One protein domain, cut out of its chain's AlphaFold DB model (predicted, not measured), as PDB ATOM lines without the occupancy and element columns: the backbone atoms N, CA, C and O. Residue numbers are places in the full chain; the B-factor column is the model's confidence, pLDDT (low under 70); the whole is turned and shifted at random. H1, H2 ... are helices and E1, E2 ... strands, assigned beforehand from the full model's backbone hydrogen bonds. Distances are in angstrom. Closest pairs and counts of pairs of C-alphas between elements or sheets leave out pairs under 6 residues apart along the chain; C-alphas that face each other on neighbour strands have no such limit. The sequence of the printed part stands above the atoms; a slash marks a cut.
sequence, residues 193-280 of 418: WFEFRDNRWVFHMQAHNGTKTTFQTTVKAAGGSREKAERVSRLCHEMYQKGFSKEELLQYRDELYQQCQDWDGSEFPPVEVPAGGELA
ATOM      1  N   TRP A 193     -40.786  56.739 -44.876       95.75
ATOM      2  CA  TRP A 193     -39.473  57.148 -45.378       95.75
ATOM      3  C   TRP A 193     -38.551  55.939 -45.566       95.75
ATOM      4  O   TRP A 193     -38.767  54.866 -45.000       95.75
ATOM      5  N   PHE A 194     -37.513  56.113 -46.387       95.12
ATOM      6  CA  PHE A 194     -36.500  55.089 -46.631       95.12
ATOM      7  C   PHE A 194     -35.285  55.296 -45.728       95.12
ATOM      8  O   PHE A 194     -34.745  56.400 -45.641       95.12
ATOM      9  N   GLU A 195     -34.815  54.223 -45.103       94.38
ATOM     10  CA  GLU A 195     -33.601  54.199 -44.300       94.38
ATOM     11  C   GLU A 195     -32.486  53.468 -45.057       94.38
ATOM     12  O   GLU A 195     -32.446  52.240 -45.136       94.38
ATOM     13  N   PHE A 196     -31.567  54.253 -45.628       91.25
ATOM     14  CA  PHE A 196     -30.495  53.768 -46.505       91.25
ATOM     15  C   PHE A 196     -29.525  52.788 -45.835       91.25
ATOM     16  O   PHE A 196     -28.988  51.920 -46.515       91.25
ATOM     17  N   ARG A 197     -29.285  52.924 -44.524       89.88
ATOM     18  CA  ARG A 197     -28.316  52.091 -43.792       89.88
ATOM     19  C   ARG A 197     -28.711  50.614 -43.795       89.88
ATOM     20  O   ARG A 197     -27.865  49.759 -44.030       89.88
ATOM     21  N   ASP A 198     -29.999  50.356 -43.585       90.31
ATOM     22  CA  ASP A 198     -30.541  49.014 -43.359       90.31
ATOM     23  C   ASP A 198     -31.382  48.523 -44.558       90.31
ATOM     24  O   ASP A 198     -32.017  47.472 -44.485       90.31
ATOM     25  N   ASN A 199     -31.403  49.284 -45.664       95.12
ATOM     26  CA  ASN A 199     -32.212  49.043 -46.866       95.12
ATOM     27  C   ASN A 199     -33.666  48.655 -46.536       95.12
ATOM     28  O   ASN A 199     -34.169  47.596 -46.935       95.12
ATOM     29  N   ARG A 200     -34.347  49.528 -45.787       97.12
ATOM     30  CA  ARG A 200     -35.736  49.331 -45.355       97.12
ATOM     31  C   ARG A 200     -36.582  50.591 -45.498       97.12
ATOM     32  O   ARG A 200     -36.090  51.709 -45.375       97.12
ATOM     33  N   TRP A 201     -37.872  50.387 -45.715       97.81
ATOM     34  CA  TRP A 201     -38.904  51.407 -45.583       97.81
ATOM     35  C   TRP A 201     -39.491  51.343 -44.176       97.81
ATOM     36  O   TRP A 201     -39.747  50.252 -43.659       97.81
ATOM     37  N   VAL A 202     -39.674  52.502 -43.548       97.06
ATOM     38  CA  VAL A 202     -40.141  52.627 -42.163       97.06
ATOM     39  C   VAL A 202     -41.282  53.635 -42.102       97.06
ATOM     40  O   VAL A 202     -41.249  54.664 -42.779       97.06
ATOM     41  N   PHE A 203     -42.277  53.352 -41.264       97.31
ATOM     42  CA  PHE A 203     -43.257  54.342 -40.818       97.31
ATOM     43  C   PHE A 203     -43.538  54.217 -39.316       97.31
ATOM     44  O   PHE A 203     -43.233  53.204 -38.679       97.31
ATOM     45  N   HIS A 204     -44.107  55.271 -38.728       96.25
ATOM     46  CA  HIS A 204     -44.532  55.277 -37.329       96.25
ATOM     47  C   HIS A 204     -46.037  55.029 -37.214       96.25
ATOM     48  O   HIS A 204     -46.840  55.828 -37.691       96.25
ATOM     49  N   MET A 205     -46.406  53.974 -36.496       95.44
ATOM     50  CA  MET A 205     -47.758  53.743 -35.994       95.44
ATOM     51  C   MET A 205     -47.906  54.406 -34.621       95.44
ATOM     52  O   MET A 205     -46.983  54.375 -33.804       95.44
ATOM     53  N   GLN A 206     -49.074  54.971 -34.336       94.94
ATOM     54  CA  GLN A 206     -49.488  55.360 -32.989       94.94
ATOM     55  C   GLN A 206     -50.483  54.320 -32.467       94.94
ATOM     56  O   GLN A 206     -51.547  54.117 -33.049       94.94
ATOM     57  N   ALA A 207     -50.131  53.634 -31.384       90.06
ATOM     58  CA  ALA A 207     -51.075  52.780 -30.680       90.06
ATOM     59  C   ALA A 207     -52.114  53.636 -29.931       90.06
ATOM     60  O   ALA A 207     -51.886  54.811 -29.640       90.06
ATOM     61  N   HIS A 208     -53.254  53.034 -29.581       85.88
ATOM     62  CA  HIS A 208     -54.355  53.693 -28.863       85.88
ATOM     63  C   HIS A 208     -53.937  54.286 -27.501       85.88
ATOM     64  O   HIS A 208     -54.561  55.222 -27.013       85.88
ATOM     65  N   ASN A 209     -52.855  53.778 -26.902       90.94
ATOM     66  CA  ASN A 209     -52.247  54.285 -25.668       90.94
ATOM     67  C   ASN A 209     -51.257  55.457 -25.893       90.94
ATOM     68  O   ASN A 209     -50.557  55.857 -24.966       90.94
ATOM     69  N   GLY A 210     -51.140  55.974 -27.122       92.56
ATOM     70  CA  GLY A 210     -50.200  57.033 -27.504       92.56
ATOM     71  C   GLY A 210     -48.752  56.572 -27.729       92.56
ATOM     72  O   GLY A 210     -47.912  57.381 -28.131       92.56
ATOM     73  N   THR A 211     -48.428  55.291 -27.513       94.06
ATOM     74  CA  THR A 211     -47.087  54.754 -27.781       94.06
ATOM     75  C   THR A 211     -46.815  54.727 -29.284       94.06
ATOM     76  O   THR A 211     -47.601  54.201 -30.074       94.06
ATOM     77  N   LYS A 212     -45.667  55.280 -29.689       96.00
ATOM     78  CA  LYS A 212     -45.193  55.224 -31.074       96.00
ATOM     79  C   LYS A 212     -44.453  53.914 -31.308       96.00
ATOM     80  O   LYS A 212     -43.406  53.690 -30.708       96.00
ATOM     81  N   THR A 213     -44.967  53.100 -32.218       95.88
ATOM     82  CA  THR A 213     -44.349  51.843 -32.647       95.88
ATOM     83  C   THR A 213     -43.853  52.003 -34.079       95.88
ATOM     84  O   THR A 213     -44.565  52.531 -34.931       95.88
ATOM     85  N   THR A 214     -42.636  51.563 -34.376       96.75
ATOM     86  CA  THR A 214     -42.130  51.499 -35.753       96.75
ATOM     87  C   THR A 214     -42.673  50.265 -36.472       96.75
ATOM     88  O   THR A 214     -42.706  49.168 -35.914       96.75
ATOM     89  N   PHE A 215     -43.081  50.440 -37.728       97.75
ATOM     90  CA  PHE A 215     -43.300  49.348 -38.673       97.75
ATOM     91  C   PHE A 215     -42.213  49.408 -39.746       97.75
ATOM     92  O   PHE A 215     -41.841  50.501 -40.175       97.75
ATOM     93  N   GLN A 216     -41.692  48.252 -40.162       97.81
ATOM     94  CA  GLN A 216     -40.592  48.168 -41.124       97.81
ATOM     95  C   GLN A 216     -40.837  47.109 -42.203       97.81
ATOM     96  O   GLN A 216     -41.301  46.000 -41.918       97.81
ATOM     97  N   THR A 217     -40.440  47.456 -43.427       98.25
ATOM     98  CA  THR A 217     -40.488  46.608 -44.623       98.25
ATOM     99  C   THR A 217     -39.096  46.583 -45.257       98.25
ATOM    100  O   THR A 217     -38.547  47.645 -45.548       98.25
ATOM    101  N   THR A 218     -38.481  45.413 -45.448       97.94
ATOM    102  CA  THR A 218     -37.081  45.313 -45.908       97.94
ATOM    103  C   THR A 218     -36.990  44.958 -47.389       97.94
ATOM    104  O   THR A 218     -37.776  44.164 -47.905       97.94
ATOM    105  N   VAL A 219     -35.989  45.512 -48.080       97.31
ATOM    106  CA  VAL A 219     -35.754  45.223 -49.505       97.31
ATOM    107  C   VAL A 219     -35.422  43.744 -49.733       97.31
ATOM    108  O   VAL A 219     -35.871  43.163 -50.716       97.31
ATOM    109  N   LYS A 220     -34.710  43.102 -48.796       96.69
ATOM    110  CA  LYS A 220     -34.372  41.671 -48.874       96.69
ATOM    111  C   LYS A 220     -35.617  40.773 -48.873       96.69
ATOM    112  O   LYS A 220     -35.673  39.841 -49.666       96.69
ATOM    113  N   ALA A 221     -36.601  41.053 -48.015       96.75
ATOM    114  CA  ALA A 221     -37.826  40.257 -47.933       96.75
ATOM    115  C   ALA A 221     -38.752  40.466 -49.149       96.75
ATOM    116  O   ALA A 221     -39.387  39.521 -49.606       96.75
ATOM    117  N   ALA A 222     -38.743  41.661 -49.750       96.81
ATOM    118  CA  ALA A 222     -39.456  41.976 -50.992       96.81
ATOM    119  C   ALA A 222     -38.732  41.492 -52.276       96.81
ATOM    120  O   ALA A 222     -38.785  42.152 -53.318       96.81
ATOM    121  N   GLY A 223     -38.003  40.372 -52.206       95.19
ATOM    122  CA  GLY A 223     -37.288  39.791 -53.350       95.19
ATOM    123  C   GLY A 223     -36.136  40.648 -53.893       95.19
ATOM    124  O   GLY A 223     -35.820  40.572 -55.075       95.19
ATOM    125  N   GLY A 224     -35.536  41.513 -53.070       95.06
ATOM    126  CA  GLY A 224     -34.421  42.383 -53.465       95.06
ATOM    127  C   GLY A 224     -34.817  43.667 -54.208       95.06
ATOM    128  O   GLY A 224     -33.947  44.500 -54.459       95.06
ATOM    129  N   SER A 225     -36.100  43.880 -54.525       95.50
ATOM    130  CA  SER A 225     -36.561  45.103 -55.198       95.50
ATOM    131  C   SER A 225     -36.969  46.192 -54.204       95.50
ATOM    132  O   SER A 225     -37.824  46.000 -53.332       95.50
ATOM    133  N   ARG A 226     -36.378  47.382 -54.367       95.31
ATOM    134  CA  ARG A 226     -36.683  48.561 -53.543       95.31
ATOM    135  C   ARG A 226     -38.103  49.081 -53.760       95.31
ATOM    136  O   ARG A 226     -38.727  49.524 -52.797       95.31
ATOM    137  N   GLU A 227     -38.595  48.988 -54.991       94.88
ATOM    138  CA  GLU A 227     -39.938  49.412 -55.399       94.88
ATOM    139  C   GLU A 227     -41.009  48.469 -54.843       94.88
ATOM    140  O   GLU A 227     -41.995  48.935 -54.271       94.88
ATOM    141  N   LYS A 228     -40.778  47.144 -54.908       95.12
ATOM    142  CA  LYS A 228     -41.648  46.151 -54.251       95.12
ATOM    143  C   LYS A 228     -41.748  46.454 -52.748       95.12
ATOM    144  O   LYS A 228     -42.851  46.582 -52.223       95.12
ATOM    145  N   ALA A 229     -40.619  46.677 -52.068       96.94
ATOM    146  CA  ALA A 229     -40.608  47.019 -50.641       96.94
ATOM    147  C   ALA A 229     -41.316  48.350 -50.316       96.94
ATOM    148  O   ALA A 229     -41.959  48.457 -49.271       96.94
ATOM    149  N   GLU A 230     -41.232  49.357 -51.194       96.44
ATOM    150  CA  GLU A 230     -41.973  50.613 -51.018       96.44
ATOM    151  C   GLU A 230     -43.481  50.368 -51.106       96.44
ATOM    152  O   GLU A 230     -44.237  50.807 -50.236       96.44
ATOM    153  N   ARG A 231     -43.916  49.622 -52.128       95.88
ATOM    154  CA  ARG A 231     -45.324  49.304 -52.379       95.88
ATOM    155  C   ARG A 231     -45.936  48.518 -51.221       95.88
ATOM    156  O   ARG A 231     -46.994  48.906 -50.732       95.88
ATOM    157  N   VAL A 232     -45.236  47.498 -50.716       96.94
ATOM    158  CA  VAL A 232     -45.644  46.746 -49.516       96.94
ATOM    159  C   VAL A 232     -45.760  47.672 -48.301       96.94
ATOM    160  O   VAL A 232     -46.766  47.630 -47.593       96.94
ATOM    161  N   SER A 233     -44.800  48.581 -48.090       97.31
ATOM    162  CA  SER A 233     -44.865  49.538 -46.979       97.31
ATOM    163  C   SER A 233     -46.020  50.540 -47.108       97.31
ATOM    164  O   SER A 233     -46.611  50.905 -46.091       97.31
ATOM    165  N   ARG A 234     -46.356  50.987 -48.328       96.44
ATOM    166  CA  ARG A 234     -47.505  51.871 -48.600       96.44
ATOM    167  C   ARG A 234     -48.835  51.151 -48.356       96.44
ATOM    168  O   ARG A 234     -49.688  51.709 -47.670       96.44
ATOM    169  N   LEU A 235     -48.973  49.902 -48.811       96.50
ATOM    170  CA  LEU A 235     -50.154  49.066 -48.558       96.50
ATOM    171  C   LEU A 235     -50.358  48.801 -47.057       96.50
ATOM    172  O   LEU A 235     -51.457  49.003 -46.547       96.50
ATOM    173  N   CYS A 236     -49.305  48.432 -46.321       97.19
ATOM    174  CA  CYS A 236     -49.390  48.230 -44.868       97.19
ATOM    175  C   CYS A 236     -49.795  49.518 -44.129       97.19
ATOM    176  O   CYS A 236     -50.579  49.477 -43.183       97.19
ATOM    177  N   HIS A 237     -49.308  50.680 -44.569       96.75
ATOM    178  CA  HIS A 237     -49.714  51.960 -43.993       96.75
ATOM    179  C   HIS A 237     -51.190  52.302 -44.285       96.75
ATOM    180  O   HIS A 237     -51.881  52.824 -43.411       96.75
ATOM    181  N   GLU A 238     -51.706  51.988 -45.476       96.25
ATOM    182  CA  GLU A 238     -53.129  52.171 -45.801       96.25
ATOM    183  C   GLU A 238     -54.031  51.254 -44.954       96.25
ATOM    184  O   GLU A 238     -55.054  51.693 -44.432       96.25
ATOM    185  N   MET A 239     -53.625  49.998 -44.745       95.56
ATOM    186  CA  MET A 239     -54.316  49.069 -43.842       95.56
ATOM    187  C   MET A 239     -54.290  49.566 -42.392       95.56
ATOM    188  O   MET A 239     -55.313  49.561 -41.713       95.56
ATOM    189  N   TYR A 240     -53.161  50.106 -41.931       96.31
ATOM    190  CA  TYR A 240     -53.069  50.728 -40.611       96.31
ATOM    191  C   TYR A 240     -54.059  51.901 -40.460       96.31
ATOM    192  O   TYR A 240     -54.749  52.005 -39.447       96.31
ATOM    193  N   GLN A 241     -54.216  52.742 -41.491       94.88
ATOM    194  CA  GLN A 241     -55.222  53.816 -41.500       94.88
ATOM    195  C   GLN A 241     -56.674  53.308 -41.489       94.88
ATOM    196  O   GLN A 241     -57.554  54.019 -41.008       94.88
ATOM    197  N   LYS A 242     -56.930  52.083 -41.966       94.50
ATOM    198  CA  LYS A 242     -58.235  51.400 -41.880       94.50
ATOM    199  C   LYS A 242     -58.502  50.770 -40.503       94.50
ATOM    200  O   LYS A 242     -59.585  50.233 -40.296       94.50
ATOM    201  N   GLY A 243     -57.560  50.867 -39.560       95.00
ATOM    202  CA  GLY A 243     -57.718  50.408 -38.176       95.00
ATOM    203  C   GLY A 243     -57.196  48.998 -37.887       95.00
ATOM    204  O   GLY A 243     -57.466  48.484 -36.805       95.00
ATOM    205  N   PHE A 244     -56.451  48.386 -38.814       94.25
ATOM    206  CA  PHE A 244     -55.846  47.066 -38.606       94.25
ATOM    207  C   PHE A 244     -54.836  47.079 -37.447       94.25
ATOM    208  O   PHE A 244     -54.063  48.029 -37.274       94.25
ATOM    209  N   SER A 245     -54.829  45.999 -36.665       94.50
ATOM    210  CA  SER A 245     -53.871  45.779 -35.581       94.50
ATOM    211  C   SER A 245     -52.451  45.547 -36.109       94.50
ATOM    212  O   SER A 245     -52.233  45.231 -37.279       94.50
ATOM    213  N   LYS A 246     -51.448  45.686 -35.235       95.19
ATOM    214  CA  LYS A 246     -50.043  45.461 -35.609       95.19
ATOM    215  C   LYS A 246     -49.816  44.019 -36.072       95.19
ATOM    216  O   LYS A 246     -49.021  43.782 -36.974       95.19
ATOM    217  N   GLU A 247     -50.509  43.083 -35.444       95.56
ATOM    218  CA  GLU A 247     -50.432  41.649 -35.680       95.56
ATOM    219  C   GLU A 247     -50.971  41.303 -37.078       95.56
ATOM    220  O   GLU A 247     -50.271  40.661 -37.859       95.56
ATOM    221  N   GLU A 248     -52.142  41.832 -37.448       95.62
ATOM    222  CA  GLU A 248     -52.708  41.666 -38.796       95.62
ATOM    223  C   GLU A 248     -51.843  42.336 -39.874       95.62
ATOM    224  O   GLU A 248     -51.685  41.794 -40.966       95.62
ATOM    225  N   LEU A 249     -51.233  43.489 -39.573       96.56
ATOM    226  CA  LEU A 249     -50.309  44.161 -40.492       96.56
ATOM    227  C   LEU A 249     -49.031  43.360 -40.744       96.56
ATOM    228  O   LEU A 249     -48.488  43.421 -41.845       96.56
ATOM    229  N   LEU A 250     -48.533  42.623 -39.746       96.81
ATOM    230  CA  LEU A 250     -47.391  41.726 -39.924       96.81
ATOM    231  C   LEU A 250     -47.769  40.537 -40.814       96.81
ATOM    232  O   LEU A 250     -47.042  40.260 -41.763       96.81
ATOM    233  N   GLN A 251     -48.928  39.912 -40.578       96.31
ATOM    234  CA  GLN A 251     -49.432  38.827 -41.424       96.31
ATOM    235  C   GLN A 251     -49.635  39.287 -42.876       96.31
ATOM    236  O   GLN A 251     -49.090  38.680 -43.793       96.31
ATOM    237  N   TYR A 252     -50.321  40.412 -43.086       97.00
ATOM    238  CA  TYR A 252     -50.557  40.979 -44.417       97.00
ATOM    239  C   TYR A 252     -49.255  41.372 -45.138       97.00
ATOM    240  O   TYR A 252     -49.109  41.153 -46.339       97.00
ATOM    241  N   ARG A 253     -48.259  41.905 -44.416       97.69
ATOM    242  CA  ARG A 253     -46.918  42.162 -44.968       97.69
ATOM    243  C   ARG A 253     -46.241  40.872 -45.432       97.69
ATOM    244  O   ARG A 253     -45.583  40.879 -46.469       97.69
ATOM    245  N   ASP A 254     -46.382  39.791 -44.674       97.19
ATOM    246  CA  ASP A 254     -45.717  38.524 -44.968       97.19
ATOM    247  C   ASP A 254     -46.406  37.778 -46.129       97.19
ATOM    248  O   ASP A 254     -45.714  37.239 -46.993       97.19
ATOM    249  N   GLU A 255     -47.736  37.879 -46.257       96.31
ATOM    250  CA  GLU A 255     -48.489  37.499 -47.467       96.31
ATOM    251  C   GLU A 255     -48.022  38.296 -48.701       96.31
ATOM    252  O   GLU A 255     -47.737  37.723 -49.756       96.31
ATOM    253  N   LEU A 256     -47.865  39.619 -48.574       96.56
ATOM    254  CA  LEU A 256     -47.348  40.468 -49.652       96.56
ATOM    255  C   LEU A 256     -45.894  40.131 -50.031       96.56
ATOM    256  O   LEU A 256     -45.525  40.260 -51.199       96.56
ATOM    257  N   TYR A 257     -45.052  39.691 -49.090       96.88
ATOM    258  CA  TYR A 257     -43.696  39.234 -49.412       96.88
ATOM    259  C   TYR A 257     -43.688  37.931 -50.213       96.88
ATOM    260  O   TYR A 257     -42.865  37.815 -51.120       96.88
ATOM    261  N   GLN A 258     -44.591  36.988 -49.927       96.00
ATOM    262  CA  GLN A 258     -44.753  35.771 -50.735       96.00
ATOM    263  C   GLN A 258     -45.142  36.146 -52.172       96.00
ATOM    264  O   GLN A 258     -44.424  35.808 -53.111       96.00
ATOM    265  N   GLN A 259     -46.164  36.996 -52.334       94.62
ATOM    266  CA  GLN A 259     -46.560  37.534 -53.644       94.62
ATOM    267  C   GLN A 259     -45.409  38.253 -54.369       94.62
ATOM    268  O   GLN A 259     -45.328  38.198 -55.590       94.62
ATOM    269  N   CYS A 260     -44.494  38.916 -53.648       94.19
ATOM    270  CA  CYS A 260     -43.323  39.577 -54.236       94.19
ATOM    271  C   CYS A 260     -42.227  38.615 -54.730       94.19
ATOM    272  O   CYS A 260     -41.395  39.047 -55.540       94.19
ATOM    273  N   GLN A 261     -42.182  37.372 -54.235       91.19
ATOM    274  CA  GLN A 261     -41.203  36.350 -54.630       91.19
ATOM    275  C   GLN A 261     -41.614  35.648 -55.925       91.19
ATOM    276  O   GLN A 261     -40.784  35.526 -56.822       91.19
ATOM    277  N   ASP A 262     -42.898  35.313 -56.068       88.12
ATOM    278  CA  ASP A 262     -43.466  34.714 -57.290       88.12
ATOM    279  C   ASP A 262     -43.586  35.720 -58.458       88.12
ATOM    280  O   ASP A 262     -43.989  35.384 -59.571       88.12
ATOM    281  N   TRP A 263     -43.229  36.980 -58.202       83.19
ATOM    282  CA  TRP A 263     -43.422  38.111 -59.098       83.19
ATOM    283  C   TRP A 263     -42.327  38.260 -60.161       83.19
ATOM    284  O   TRP A 263     -41.286  38.889 -59.909       83.19
ATOM    285  N   ASP A 264     -42.623  37.767 -61.363       82.81
ATOM    286  CA  ASP A 264     -41.764  37.761 -62.555       82.81
ATOM    287  C   ASP A 264     -41.508  39.136 -63.203       82.81
ATOM    288  O   ASP A 264     -40.536  39.293 -63.940       82.81
ATOM    289  N   GLY A 265     -42.338  40.141 -62.907       74.38
ATOM    290  CA  GLY A 265     -42.274  41.464 -63.541       74.38
ATOM    291  C   GLY A 265     -43.490  41.828 -64.396       74.38
ATOM    292  O   GLY A 265     -43.484  42.894 -65.009       74.38
ATOM    293  N   SER A 266     -44.538  40.998 -64.403       76.31
ATOM    294  CA  SER A 266     -45.892  41.381 -64.829       76.31
ATOM    295  C   SER A 266     -46.451  42.570 -64.013       76.31
ATOM    296  O   SER A 266     -45.734  43.194 -63.224       76.31
ATOM    297  N   GLU A 267     -47.711  42.963 -64.234       71.38
ATOM    298  CA  GLU A 267     -48.325  44.137 -63.594       71.38
ATOM    299  C   GLU A 267     -49.150  43.777 -62.345       71.38
ATOM    300  O   GLU A 267     -50.054  42.950 -62.412       71.38
ATOM    301  N   PHE A 268     -48.855  44.452 -61.225       65.31
ATOM    302  CA  PHE A 268     -49.835  44.902 -60.232       65.31
ATOM    303  C   PHE A 268     -51.229  44.246 -60.191       65.31
ATOM    304  O   PHE A 268     -52.138  44.956 -60.637       65.31
ATOM    305  N   PRO A 269     -51.506  43.029 -59.656       69.00
ATOM    306  CA  PRO A 269     -52.881  42.678 -59.379       69.00
ATOM    307  C   PRO A 269     -53.472  43.772 -58.494       69.00
ATOM    308  O   PRO A 269     -52.789  44.321 -57.614       69.00
ATOM    309  N   PRO A 270     -54.752  44.086 -58.680       71.06
ATOM    310  CA  PRO A 270     -55.483  44.746 -57.628       71.06
ATOM    311  C   PRO A 270     -55.489  43.785 -56.433       71.06
ATOM    312  O   PRO A 270     -56.190  42.778 -56.445       71.06
ATOM    313  N   VAL A 271     -54.658  44.064 -55.424       70.31
ATOM    314  CA  VAL A 271     -54.725  43.344 -54.150       70.31
ATOM    315  C   VAL A 271     -56.067  43.711 -53.540       70.31
ATOM    316  O   VAL A 271     -56.252  44.835 -53.065       70.31
ATOM    317  N   GLU A 272     -57.023  42.788 -53.620       77.56
ATOM    318  CA  GLU A 272     -58.312  42.940 -52.963       77.56
ATOM    319  C   GLU A 272     -58.050  43.080 -51.467       77.56
ATOM    320  O   GLU A 272     -57.565  42.160 -50.813       77.56
ATOM    321  N   VAL A 273     -58.306  44.277 -50.942       74.44
ATOM    322  CA  VAL A 273     -58.134  44.564 -49.520       74.44
ATOM    323  C   VAL A 273     -59.166  43.728 -48.762       74.44
ATOM    324  O   VAL A 273     -60.359  44.022 -48.898       74.44
ATOM    325  N   PRO A 274     -58.755  42.721 -47.967       71.94
ATOM    326  CA  PRO A 274     -59.707  41.904 -47.229       71.94
ATOM    327  C   PRO A 274     -60.472  42.785 -46.243       71.94
ATOM    328  O   PRO A 274     -59.916  43.720 -45.652       71.94
ATOM    329  N   ALA A 275     -61.756  42.493 -46.045       78.06
ATOM    330  CA  ALA A 275     -62.530  43.183 -45.024       78.06
ATOM    331  C   ALA A 275     -61.892  42.905 -43.652       78.06
ATOM    332  O   ALA A 275     -61.564  41.760 -43.345       78.06
ATOM    333  N   GLY A 276     -61.726  43.937 -42.816       62.56
ATOM    334  CA  GLY A 276     -60.913  43.896 -41.584       62.56
ATOM    335  C   GLY A 276     -61.382  42.976 -40.447       62.56
ATOM    336  O   GLY A 276     -60.977  43.169 -39.310       62.56
ATOM    337  N   GLY A 277     -62.251  42.002 -40.728       72.19
ATOM    338  CA  GLY A 277     -62.528  40.862 -39.853       72.19
ATOM    339  C   GLY A 277     -62.032  39.516 -40.402       72.19
ATOM    340  O   GLY A 277     -61.884  38.577 -39.626       72.19
ATOM    341  N   GLU A 278     -61.754  39.385 -41.706       74.31
ATOM    342  CA  GLU A 278     -61.406  38.091 -42.321       74.31
ATOM    343  C   GLU A 278     -59.975  37.643 -42.007       74.31
ATOM    344  O   GLU A 278     -59.752  36.459 -41.754       74.31
ATOM    345  N   LEU A 279     -59.018  38.578 -41.952       69.75
ATOM    346  CA  LEU A 279     -57.646  38.290 -41.518       69.75
ATOM    347  C   LEU A 279     -57.614  37.846 -40.047       69.75
ATOM    348  O   LEU A 279     -57.073  36.784 -39.747       69.75
ATOM    349  N   ALA A 280     -58.291  38.570 -39.149       66.88
ATOM    350  CA  ALA A 280     -58.470  38.148 -37.759       66.88
ATOM    351  C   ALA A 280     -59.163  36.777 -37.632       66.88
ATOM    352  O   ALA A 280     -58.757  35.957 -36.808       66.88
TER     353      ALA A 280
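What this domain is: This is residues 193 to 280 of the 418 residues of the protein "Hypothetical protein" of Alexandrium monilatum (UniProt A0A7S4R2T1). A long strand hairpin, E2 and E3, with short E1 at its edge, is covered by a helical hairpin: H1 over E2 and E3, H2 beside H1. Residues 262 to 280, with no named element, fold back past the helices. The printed part has 88 residues with three named strands, then two named helices; the sheet E1 E2 E3 is antiparallel, the class mixed. It is compact, radius of gyration of the C-alphas 13.1 A, spanning 41 by 34 by 15 A.

Where its parts are: Find C-alpha 193 at (-39.473, 57.148, -45.378), beginning E1, residues 193 to 195, 6.7 A. E2, residues 200 to 206, runs 19.5 A; E3, 212 to 218, 19.6 A; H1, 226 to 241, 22.7 A; H2, 246 to 261, 22.9 A, to (-41.203, 36.350, -54.630).

How they stand to each other: In the meander E1 E2 E3, consecutive antiparallel neighbours, find N 193 and O 202, 3.0 A, and N 201 and O 217, 2.8 A, within hydrogen-bond range. H1 is on the sheet, height 8.6 A; Thr 217 and Ser 233 are the closest C-alphas of E3 and H1, 5.8 A. H1 and H2 touch, closest C-alphas Cys 236 and Leu 249, 6.0 A, at a shallow tilt of 29 degrees, opposite ways. In both, every O i to N i+4 pair is within range.

The domain as a whole: The farthest C-alphas, Asn 209 and Asp 264, are 41.8 A apart. The printed part has no cut; pLDDT is under 70 at residues 268 to 269, 276 and 279 to 280.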